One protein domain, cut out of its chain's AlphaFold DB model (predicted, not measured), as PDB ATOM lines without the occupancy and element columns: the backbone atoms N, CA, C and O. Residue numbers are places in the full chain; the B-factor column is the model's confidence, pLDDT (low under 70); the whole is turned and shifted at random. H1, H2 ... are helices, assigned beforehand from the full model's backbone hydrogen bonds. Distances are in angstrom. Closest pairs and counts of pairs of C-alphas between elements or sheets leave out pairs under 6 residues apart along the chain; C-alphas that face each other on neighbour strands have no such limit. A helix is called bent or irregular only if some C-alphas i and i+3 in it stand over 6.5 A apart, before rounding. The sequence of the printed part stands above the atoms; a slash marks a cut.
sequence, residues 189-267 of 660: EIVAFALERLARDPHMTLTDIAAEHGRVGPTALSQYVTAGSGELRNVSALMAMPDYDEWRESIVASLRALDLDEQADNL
ATOM      1  N   GLU A 189       2.083   3.835  21.195       93.94
ATOM      2  CA  GLU A 189       1.278   2.699  20.710       93.94
ATOM      3  C   GLU A 189       2.097   1.397  20.685       93.94
ATOM      4  O   GLU A 189       1.677   0.374  21.224       93.94
ATOM      5  N   ILE A 190       3.299   1.436  20.099       92.56
ATOM      6  CA  ILE A 190       4.171   0.259  19.955       92.56
ATOM      7  C   ILE A 190       4.625  -0.261  21.322       92.56
ATOM      8  O   ILE A 190       4.708  -1.471  21.542       92.56
ATOM      9  N   VAL A 191       4.938   0.652  22.243       94.69
ATOM     10  CA  VAL A 191       5.340   0.300  23.609       94.69
ATOM     11  C   VAL A 191       4.158  -0.295  24.374       94.69
ATOM     12  O   VAL A 191       4.324  -1.333  25.010       94.69
ATOM     13  N   ALA A 192       2.969   0.301  24.260       94.12
ATOM     14  CA  ALA A 192       1.738  -0.214  24.856       94.12
ATOM     15  C   ALA A 192       1.425  -1.632  24.356       94.12
ATOM     16  O   ALA A 192       1.217  -2.530  25.168       94.12
ATOM     17  N   PHE A 193       1.495  -1.854  23.040       93.88
ATOM     18  CA  PHE A 193       1.293  -3.168  22.428       93.88
ATOM     19  C   PHE A 193       2.264  -4.214  22.985       93.88
ATOM     20  O   PHE A 193       1.864  -5.323  23.328       93.88
ATOM     21  N   ALA A 194       3.550  -3.877  23.101       93.31
ATOM     22  CA  ALA A 194       4.544  -4.814  23.611       93.31
ATOM     23  C   ALA A 194       4.314  -5.186  25.083       93.31
ATOM     24  O   ALA A 194       4.443  -6.357  25.441       93.31
ATOM     25  N   LEU A 195       3.955  -4.210  25.921       95.62
ATOM     26  CA  LEU A 195       3.638  -4.448  27.330       95.62
ATOM     27  C   LEU A 195       2.380  -5.294  27.491       95.62
ATOM     28  O   LEU A 195       2.373  -6.214  28.298       95.62
ATOM     29  N   GLU A 196       1.346  -5.034  26.690       95.19
ATOM     30  CA  GLU A 196       0.122  -5.832  26.696       95.19
ATOM     31  C   GLU A 196       0.412  -7.303  26.360       95.19
ATOM     32  O   GLU A 196      -0.142  -8.211  26.980       95.19
ATOM     33  N   ARG A 197       1.308  -7.559  25.399       93.31
ATOM     34  CA  ARG A 197       1.698  -8.927  25.031       93.31
ATOM     35  C   ARG A 197       2.481  -9.626  26.125       93.31
ATOM     36  O   ARG A 197       2.154 -10.765  26.437       93.31
ATOM     37  N   LEU A 198       3.429  -8.936  26.750       92.62
ATOM     38  CA  LEU A 198       4.171  -9.481  27.888       92.62
ATOM     39  C   LEU A 198       3.268  -9.712  29.107       92.62
ATOM     40  O   LEU A 198       3.455 -10.694  29.813       92.62
ATOM     41  N   ALA A 199       2.266  -8.858  29.328       91.50
ATOM     42  CA  ALA A 199       1.285  -9.038  30.398       91.50
ATOM     43  C   ALA A 199       0.404 -10.279  30.183       91.50
ATOM     44  O   ALA A 199      -0.016 -10.920  31.141       91.50
ATOM     45  N   ARG A 200       0.115 -10.626  28.921       90.19
ATOM     46  CA  ARG A 200      -0.653 -11.831  28.564       90.19
ATOM     47  C   ARG A 200       0.206 -13.096  28.552       90.19
ATOM     48  O   ARG A 200      -0.283 -14.149  28.951       90.19
ATOM     49  N   ASP A 201       1.442 -12.998  28.075       88.31
ATOM     50  CA  ASP A 201       2.410 -14.093  28.019       88.31
ATOM     51  C   ASP A 201       3.831 -13.584  28.348       88.31
ATOM     52  O   ASP A 201       4.542 -13.086  27.465       88.31
ATOM     53  N   PRO A 202       4.284 -13.744  29.607       84.88
ATOM     54  CA  PRO A 202       5.614 -13.313  30.040       84.88
ATOM     55  C   PRO A 202       6.780 -14.036  29.348       84.88
ATOM     56  O   PRO A 202       7.925 -13.585  29.430       84.88
ATOM     57  N   HIS A 203       6.534 -15.164  28.670       84.38
ATOM     58  CA  HIS A 203       7.569 -15.922  27.962       84.38
ATOM     59  C   HIS A 203       7.779 -15.458  26.517       84.38
ATOM     60  O   HIS A 203       8.744 -15.878  25.871       84.38
ATOM     61  N   MET A 204       6.916 -14.577  26.011       86.50
ATOM     62  CA  MET A 204       6.996 -14.081  24.647       86.50
ATOM     63  C   MET A 204       8.263 -13.238  24.442       86.50
ATOM     64  O   MET A 204       8.587 -12.337  25.223       86.50
ATOM     65  N   THR A 205       9.020 -13.514  23.377       88.19
ATOM     66  CA  THR A 205      10.256 -12.769  23.123       88.19
ATOM     67  C   THR A 205       9.961 -11.434  22.442       88.19
ATOM     68  O   THR A 205       9.026 -11.304  21.653       88.19
ATOM     69  N   LEU A 206      10.817 -10.427  22.657       86.38
ATOM     70  CA  LEU A 206      10.703  -9.153  21.930       86.38
ATOM     71  C   LEU A 206      10.848  -9.326  20.409       86.38
ATOM     72  O   LEU A 206      10.405  -8.459  19.659       86.38
ATOM     73  N   THR A 207      11.479 -10.412  19.950       81.56
ATOM     74  CA  THR A 207      11.558 -10.767  18.526       81.56
ATOM     75  C   THR A 207      10.189 -11.154  17.991       81.56
ATOM     76  O   THR A 207       9.792 -10.631  16.954       81.56
ATOM     77  N   ASP A 208       9.458 -11.996  18.721       80.12
ATOM     78  CA  ASP A 208       8.120 -12.443  18.332       80.12
ATOM     79  C   ASP A 208       7.120 -11.286  18.404       80.12
ATOM     80  O   ASP A 208       6.359 -11.072  17.468       80.12
ATOM     81  N   ILE A 209       7.201 -10.459  19.453       85.12
ATOM     82  CA  ILE A 209       6.360  -9.263  19.615       85.12
ATOM     83  C   ILE A 209       6.612  -8.255  18.486       85.12
ATOM     84  O   ILE A 209       5.675  -7.711  17.901       85.12
ATOM     85  N   ALA A 210       7.881  -8.002  18.150       81.38
ATOM     86  CA  ALA A 210       8.242  -7.105  17.057       81.38
ATOM     87  C   ALA A 210       7.787  -7.648  15.692       81.38
ATOM     88  O   ALA A 210       7.337  -6.871  14.845       81.38
ATOM     89  N   ALA A 211       7.880  -8.966  15.484       74.25
ATOM     90  CA  ALA A 211       7.403  -9.632  14.277       74.25
ATOM     91  C   ALA A 211       5.872  -9.578  14.158       74.25
ATOM     92  O   ALA A 211       5.373  -9.282  13.075       74.25
ATOM     93  N   GLU A 212       5.142  -9.794  15.258       76.69
ATOM     94  CA  GLU A 212       3.679  -9.693  15.303       76.69
ATOM     95  C   GLU A 212       3.206  -8.265  15.002       76.69
ATOM     96  O   GLU A 212       2.279  -8.071  14.219       76.69
ATOM     97  N   HIS A 213       3.869  -7.252  15.567       82.81
ATOM     98  CA  HIS A 213       3.512  -5.855  15.317       82.81
ATOM     99  C   HIS A 213       3.870  -5.386  13.892       82.81
ATOM    100  O   HIS A 213       3.204  -4.528  13.312       82.81
ATOM    101  N   GLY A 214       4.975  -5.877  13.322       70.56
ATOM    102  CA  GLY A 214       5.368  -5.644  11.925       70.56
ATOM    103  C   GLY A 214       5.934  -4.253  11.582       70.56
ATOM    104  O   GLY A 214       6.467  -4.072  10.490       70.56
ATOM    105  N   ARG A 215       5.869  -3.259  12.488       74.69
ATOM    106  CA  ARG A 215       6.372  -1.880  12.235       74.69
ATOM    107  C   ARG A 215       7.739  -1.537  12.843       74.69
ATOM    108  O   ARG A 215       8.310  -0.506  12.484       74.69
ATOM    109  N   VAL A 216       8.263  -2.350  13.764       79.88
ATOM    110  CA  VAL A 216       9.508  -2.064  14.501       79.88
ATOM    111  C   VAL A 216      10.376  -3.313  14.635       79.88
ATOM    112  O   VAL A 216       9.868  -4.423  14.640       79.88
ATOM    113  N   GLY A 217      11.696  -3.142  14.744       77.50
ATOM    114  CA  GLY A 217      12.617  -4.252  15.009       77.50
ATOM    115  C   GLY A 217      12.850  -4.486  16.511       77.50
ATOM    116  O   GLY A 217      12.821  -3.521  17.283       77.50
ATOM    117  N   PRO A 218      13.203  -5.716  16.932       78.06
ATOM    118  CA  PRO A 218      13.372  -6.077  18.347       78.06
ATOM    119  C   PRO A 218      14.441  -5.244  19.062       78.06
ATOM    120  O   PRO A 218      14.277  -4.866  20.218       78.06
ATOM    121  N   THR A 219      15.522  -4.877  18.365       81.19
ATOM    122  CA  THR A 219      16.580  -4.027  18.932       81.19
ATOM    123  C   THR A 219      16.074  -2.633  19.297       81.19
ATOM    124  O   THR A 219      16.498  -2.082  20.308       81.19
ATOM    125  N   ALA A 220      15.168  -2.054  18.506       82.94
ATOM    126  CA  ALA A 220      14.593  -0.749  18.816       82.94
ATOM    127  C   ALA A 220      13.594  -0.861  19.975       82.94
ATOM    128  O   ALA A 220      13.634  -0.037  20.882       82.94
ATOM    129  N   LEU A 221      12.776  -1.918  19.999       87.62
ATOM    130  CA  LEU A 221      11.837  -2.183  21.092       87.62
ATOM    131  C   LEU A 221      12.551  -2.404  22.438       87.62
ATOM    132  O   LEU A 221      12.147  -1.836  23.450       87.62
ATOM    133  N   SER A 222      13.686  -3.112  22.436       88.81
ATOM    134  CA  SER A 222      14.490  -3.385  23.641       88.81
ATOM    135  C   SER A 222      15.102  -2.149  24.321       88.81
ATOM    136  O   SER A 222      15.641  -2.242  25.429       88.81
ATOM    137  N   GLN A 223      15.059  -0.987  23.657       88.50
ATOM    138  CA  GLN A 223      15.468   0.293  24.243       88.50
ATOM    139  C   GLN A 223      14.388   0.884  25.156       88.50
ATOM    140  O   GLN A 223      14.703   1.754  25.964       88.50
ATOM    141  N   TYR A 224      13.143   0.419  25.026       92.62
ATOM    142  CA  TYR A 224      11.988   0.926  25.762       92.62
ATOM    143  C   TYR A 224      11.415  -0.109  26.723       92.62
ATOM    144  O   TYR A 224      11.055   0.277  27.828       92.62
ATOM    145  N   VAL A 225      11.401  -1.393  26.346       92.56
ATOM    146  CA  VAL A 225      10.834  -2.491  27.146       92.56
ATOM    147  C   VAL A 225      11.891  -3.572  27.392       92.56
ATOM    148  O   VAL A 225      12.615  -3.962  26.471       92.56
ATOM    149  N   THR A 226      12.002  -4.057  28.628       89.44
ATOM    150  CA  THR A 226      12.858  -5.199  28.982       89.44
ATOM    151  C   THR A 226      12.179  -6.514  28.596       89.44
ATOM    152  O   THR A 226      11.009  -6.734  28.891       89.44
ATOM    153  N   ALA A 227      12.919  -7.406  27.933       79.44
ATOM    154  CA  ALA A 227      12.412  -8.728  27.571       79.44
ATOM    155  C   ALA A 227      12.070  -9.552  28.825       79.44
ATOM    156  O   ALA A 227      12.850  -9.568  29.777       79.44
ATOM    157  N   GLY A 228      10.933 -10.250  28.811       77.06
ATOM    158  CA  GLY A 228      10.470 -11.110  29.904       77.06
ATOM    159  C   GLY A 228       9.821 -10.356  31.068       77.06
ATOM    160  O   GLY A 228       8.710 -10.696  31.450       77.06
ATOM    161  N   SER A 229      10.469  -9.318  31.610       83.19
ATOM    162  CA  SER A 229       9.919  -8.562  32.752       83.19
ATOM    163  C   SER A 229       8.949  -7.445  32.363       83.19
ATOM    164  O   SER A 229       8.184  -6.990  33.202       83.19
ATOM    165  N   GLY A 230       8.996  -6.953  31.121       87.44
ATOM    166  CA  GLY A 230       8.150  -5.839  30.681       87.44
ATOM    167  C   GLY A 230       8.482  -4.492  31.332       87.44
ATOM    168  O   GLY A 230       7.758  -3.523  31.138       87.44
ATOM    169  N   GLU A 231       9.592  -4.375  32.063       91.75
ATOM    170  CA  GLU A 231       9.992  -3.105  32.674       91.75
ATOM    171  C   GLU A 231      10.291  -2.026  31.625       91.75
ATOM    172  O   GLU A 231      10.976  -2.272  30.622       91.75
ATOM    173  N   LEU A 232       9.855  -0.792  31.895       92.75
ATOM    174  CA  LEU A 232      10.187   0.363  31.068       92.75
ATOM    175  C   LEU A 232      11.628   0.831  31.316       92.75
ATOM    176  O   LEU A 232      12.012   1.153  32.438       92.75
ATOM    177  N   ARG A 233      12.430   0.945  30.251       88.44
ATOM    178  CA  ARG A 233      13.854   1.336  30.334       88.44
ATOM    179  C   ARG A 233      14.108   2.814  30.067       88.44
ATOM    180  O   ARG A 233      15.039   3.391  30.620       88.44
ATOM    181  N   ASN A 234      13.315   3.428  29.190       85.12
ATOM    182  CA  ASN A 234      13.537   4.799  28.731       85.12
ATOM    183  C   ASN A 234      12.256   5.632  28.808       85.12
ATOM    184  O   ASN A 234      11.706   6.073  27.798       85.12
ATOM    185  N   VAL A 235      11.788   5.839  30.041       84.88
ATOM    186  CA  VAL A 235      10.559   6.589  30.340       84.88
ATOM    187  C   VAL A 235      10.620   8.010  29.770       84.88
ATOM    188  O   VAL A 235       9.647   8.477  29.191       84.88
ATOM    189  N   SER A 236      11.774   8.684  29.829       78.94
ATOM    190  CA  SER A 236      11.918  10.040  29.278       78.94
ATOM    191  C   SER A 236      11.728  10.098  27.761       78.94
ATOM    192  O   SER A 236      11.103  11.032  27.264       78.94
ATOM    193  N   ALA A 237      12.246   9.118  27.011       81.38
ATOM    194  CA  ALA A 237      12.028   9.065  25.567       81.38
ATOM    195  C   ALA A 237      10.595   8.650  25.214       81.38
ATOM    196  O   ALA A 237      10.055   9.162  24.240       81.38
ATOM    197  N   LEU A 238       9.975   7.777  26.017       87.69
ATOM    198  CA  LEU A 238       8.562   7.413  25.890       87.69
ATOM    199  C   LEU A 238       7.649   8.637  26.069       87.69
ATOM    200  O   LEU A 238       6.785   8.880  25.238       87.69
ATOM    201  N   MET A 239       7.889   9.465  27.089       83.75
ATOM    202  CA  MET A 239       7.113  10.690  27.336       83.75
ATOM    203  C   MET A 239       7.242  11.742  26.230       83.75
ATOM    204  O   MET A 239       6.364  12.584  26.069       83.75
ATOM    205  N   ALA A 240       8.355  11.733  25.495       78.56
ATOM    206  CA  ALA A 240       8.581  12.652  24.386       78.56
ATOM    207  C   ALA A 240       7.853  12.221  23.098       78.56
ATOM    208  O   ALA A 240       7.904  12.951  22.103       78.56
ATOM    209  N   MET A 241       7.210  11.047  23.087       84.88
ATOM    210  CA  MET A 241       6.471  10.557  21.928       84.88
ATOM    211  C   MET A 241       5.167  11.350  21.745       84.88
ATOM    212  O   MET A 241       4.457  11.584  22.724       84.88
ATOM    213  N   PRO A 242       4.822  11.764  20.509       77.94
ATOM    214  CA  PRO A 242       3.629  12.574  20.249       77.94
ATOM    215  C   PRO A 242       2.307  11.932  20.689       77.94
ATOM    216  O   PRO A 242       1.366  12.651  21.006       77.94
ATOM    217  N   ASP A 243       2.247  10.602  20.705       84.50
ATOM    218  CA  ASP A 243       1.077   9.785  21.039       84.50
ATOM    219  C   ASP A 243       1.113   9.236  22.479       84.50
ATOM    220  O   ASP A 243       0.269   8.428  22.859       84.50
ATOM    221  N   TYR A 244       2.069   9.675  23.308       86.38
ATOM    222  CA  TYR A 244       2.202   9.203  24.689       86.38
ATOM    223  C   TYR A 244       0.924   9.393  25.507       86.38
ATOM    224  O   TYR A 244       0.507   8.470  26.197       86.38
ATOM    225  N   ASP A 245       0.298  10.568  25.425       79.56
ATOM    226  CA  ASP A 245      -0.889  10.888  26.226       79.56
ATOM    227  C   ASP A 245      -2.087   9.988  25.874       79.56
ATOM    228  O   ASP A 245      -2.808   9.536  26.759       79.56
ATOM    229  N   GLU A 246      -2.237   9.648  24.589       81.94
ATOM    230  CA  GLU A 246      -3.286   8.754  24.085       81.94
ATOM    231  C   GLU A 246      -3.114   7.320  24.610       81.94
ATOM    232  O   GLU A 246      -4.081   6.686  25.032       81.94
ATOM    233  N   TRP A 247      -1.873   6.826  24.648       88.31
ATOM    234  CA  TRP A 247      -1.567   5.438  25.011       88.31
ATOM    235  C   TRP A 247      -1.146   5.238  26.469       88.31
ATOM    236  O   TRP A 247      -0.993   4.097  26.916       88.31
ATOM    237  N   ARG A 248      -1.007   6.315  27.251       88.88
ATOM    238  CA  ARG A 248      -0.534   6.273  28.642       88.88
ATOM    239  C   ARG A 248      -1.354   5.326  29.513       88.88
ATOM    240  O   ARG A 248      -0.775   4.533  30.246       88.88
ATOM    241  N   GLU A 249      -2.682   5.404  29.468       84.00
ATOM    242  CA  GLU A 249      -3.534   4.569  30.333       84.00
ATOM    243  C   GLU A 249      -3.441   3.078  29.962       84.00
ATOM    244  O   GLU A 249      -3.463   2.230  30.850       84.00
ATOM    245  N   SER A 250      -3.229   2.751  28.681       89.94
ATOM    246  CA  SER A 250      -2.968   1.371  28.239       89.94
ATOM    247  C   SER A 250      -1.624   0.847  28.767       89.94
ATOM    248  O   SER A 250      -1.527  -0.278  29.264       89.94
ATOM    249  N   ILE A 251      -0.594   1.699  28.752       93.44
ATOM    250  CA  ILE A 251       0.725   1.404  29.330       93.44
ATOM    251  C   ILE A 251       0.606   1.174  30.842       93.44
ATOM    252  O   ILE A 251       1.113   0.177  31.349       93.44
ATOM    253  N   VAL A 252      -0.101   2.052  31.564       89.06
ATOM    254  CA  VAL A 252      -0.339   1.922  33.013       89.06
ATOM    255  C   VAL A 252      -1.078   0.623  33.333       89.06
ATOM    256  O   VAL A 252      -0.668  -0.099  34.240       89.06
ATOM    257  N   ALA A 253      -2.136   0.298  32.587       88.12
ATOM    258  CA  ALA A 253      -2.890  -0.937  32.781       88.12
ATOM    259  C   ALA A 253      -2.014  -2.182  32.570       88.12
ATOM    260  O   ALA A 253      -2.056  -3.104  33.383       88.12
ATOM    261  N   SER A 254      -1.182  -2.179  31.526       94.31
ATOM    262  CA  SER A 254      -0.287  -3.299  31.216       94.31
ATOM    263  C   SER A 254       0.817  -3.471  32.263       94.31
ATOM    264  O   SER A 254       1.125  -4.594  32.640       94.31
ATOM    265  N   LEU A 255       1.374  -2.377  32.793       93.69
ATOM    266  CA  LEU A 255       2.361  -2.439  33.877       93.69
ATOM    267  C   LEU A 255       1.770  -2.994  35.171       93.69
ATOM    268  O   LEU A 255       2.413  -3.795  35.837       93.69
ATOM    269  N   ARG A 256       0.532  -2.621  35.510       91.44
ATOM    270  CA  ARG A 256      -0.162  -3.203  36.669       91.44
ATOM    271  C   ARG A 256      -0.444  -4.688  36.484       91.44
ATOM    272  O   ARG A 256      -0.299  -5.450  37.425       91.44
ATOM    273  N   ALA A 257      -0.793  -5.112  35.270       91.38
ATOM    274  CA  ALA A 257      -0.961  -6.530  34.954       91.38
ATOM    275  C   ALA A 257       0.356  -7.332  35.028       91.38
ATOM    276  O   ALA A 257       0.316  -8.553  35.117       91.38
ATOM    277  N   LEU A 258       1.503  -6.647  35.002       91.06
ATOM    278  CA  LEU A 258       2.847  -7.206  35.165       91.06
ATOM    279  C   LEU A 258       3.383  -7.083  36.606       91.06
ATOM    280  O   LEU A 258       4.578  -7.277  36.816       91.06
ATOM    281  N   ASP A 259       2.543  -6.723  37.583       91.81
ATOM    282  CA  ASP A 259       2.932  -6.442  38.977       91.81
ATOM    283  C   ASP A 259       3.992  -5.321  39.118       91.81
ATOM    284  O   ASP A 259       4.765  -5.264  40.077       91.81
ATOM    285  N   LEU A 260       4.026  -4.381  38.166       90.50
ATOM    286  CA  LEU A 260       4.908  -3.206  38.161       90.50
ATOM    287  C   LEU A 260       4.167  -1.943  38.638       90.50
ATOM    288  O   LEU A 260       4.265  -0.880  38.016       90.50
ATOM    289  N   ASP A 261       3.433  -2.042  39.753       82.38
ATOM    290  CA  ASP A 261       2.609  -0.951  40.304       82.38
ATOM    291  C   ASP A 261       3.407   0.335  40.546       82.38
ATOM    292  O   ASP A 261       2.950   1.426  40.213       82.38
ATOM    293  N   GLU A 262       4.639   0.220  41.048       77.38
ATOM    294  CA  GLU A 262       5.494   1.381  41.295       77.38
ATOM    295  C   GLU A 262       5.871   2.107  39.990       77.38
ATOM    296  O   GLU A 262       5.871   3.339  39.950       77.38
ATOM    297  N   GLN A 263       6.152   1.391  38.892       83.44
ATOM    298  CA  GLN A 263       6.380   2.040  37.590       83.44
ATOM    299  C   GLN A 263       5.086   2.624  37.019       83.44
ATOM    300  O   GLN A 263       5.113   3.714  36.443       83.44
ATOM    301  N   ALA A 264       3.963   1.926  37.195       83.50
ATOM    302  CA  ALA A 264       2.653   2.380  36.750       83.50
ATOM    303  C   ALA A 264       2.241   3.695  37.436       83.50
ATOM    304  O   ALA A 264       1.794   4.632  36.770       83.50
ATOM    305  N   ASP A 265       2.451   3.797  38.747       73.50
ATOM    306  CA  ASP A 265       2.112   4.977  39.544       73.50
ATOM    307  C   ASP A 265       3.083   6.146  39.307       73.50
ATOM    308  O   ASP A 265       2.691   7.312  39.395       73.50
ATOM    309  N   ASN A 266       4.336   5.857  38.944       77.25
ATOM    310  CA  ASN A 266       5.344   6.880  38.658       77.25
ATOM    311  C   ASN A 266       5.309   7.423  37.216       77.25
ATOM    312  O   ASN A 266       5.999   8.406  36.923       77.25
ATOM    313  N   LEU A 267       4.506   6.845  36.313       83.19
ATOM    314  CA  LEU A 267       4.358   7.336  34.938       83.19
ATOM    315  C   LEU A 267       3.750   8.749  34.914       83.19
ATOM    316  O   LEU A 267       2.619   8.946  35.364       83.19
TER     317      LEU A 267
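What this domain is: This is residues 189 to 267 of the 660 residues of an uncharacterized protein of Mycobacterium sherrisii (UniProt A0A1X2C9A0). H1 and H5 lie side by side as the core; H2 packs steeply on H1, with H3 on H2, and H6 folds back along H5. Residues 222 to 234 pass over H1 to short H4. The 79 printed residues hold six named helices, H1 to H6 in order, and no named strand: all helix, compact, radius of gyration of the C-alphas 11.2 A, spans 28 by 26 by 18 A.

How they stand to each other: H1, residues 189 to 200, touches H5, residues 244 to 257, at a shallow tilt of 11 degrees, the same way; the closest C-alphas, of Ala 192 and Ile 251, are 4.9 A apart. H1 touches H2, residues 206 to 213, at a steep tilt of 62 degrees, opposite ways; closest C-alphas Ala 194 and Ile 209, 6.2 A. H2 touches H3, residues 218 to 221; closest C-alphas Thr 207 and Pro 218, 5.0 A. H4, residues 235 to 239, is close but not clearly touching H5; closest C-alphas Leu 238 and Tyr 244, 6.7 A. H5, with residues 251 to 256 alone, touches H6, residues 261 to 266, in a hairpin; closest C-alphas Val 252 and Ala 264, 4.8 A. Every O i to N i+4 pair is within hydrogen-bond range in H1, H2, H4 and H6, 8 of 10 in H5; H3 is too short for one.

Where its parts are: H1 begins at C-alpha 189 (1.278, 2.699, 20.710) and is 16.6 A long. H5, 19.0 A, is irregular: C-alphas 246 and 249 are 7.5 A apart. H6 ends at C-alpha 266 (5.344, 6.880, 38.658).

The domain as a whole: The printed part has no cut; the link H3 to H4 is long. No printed residue is under 70 in pLDDT.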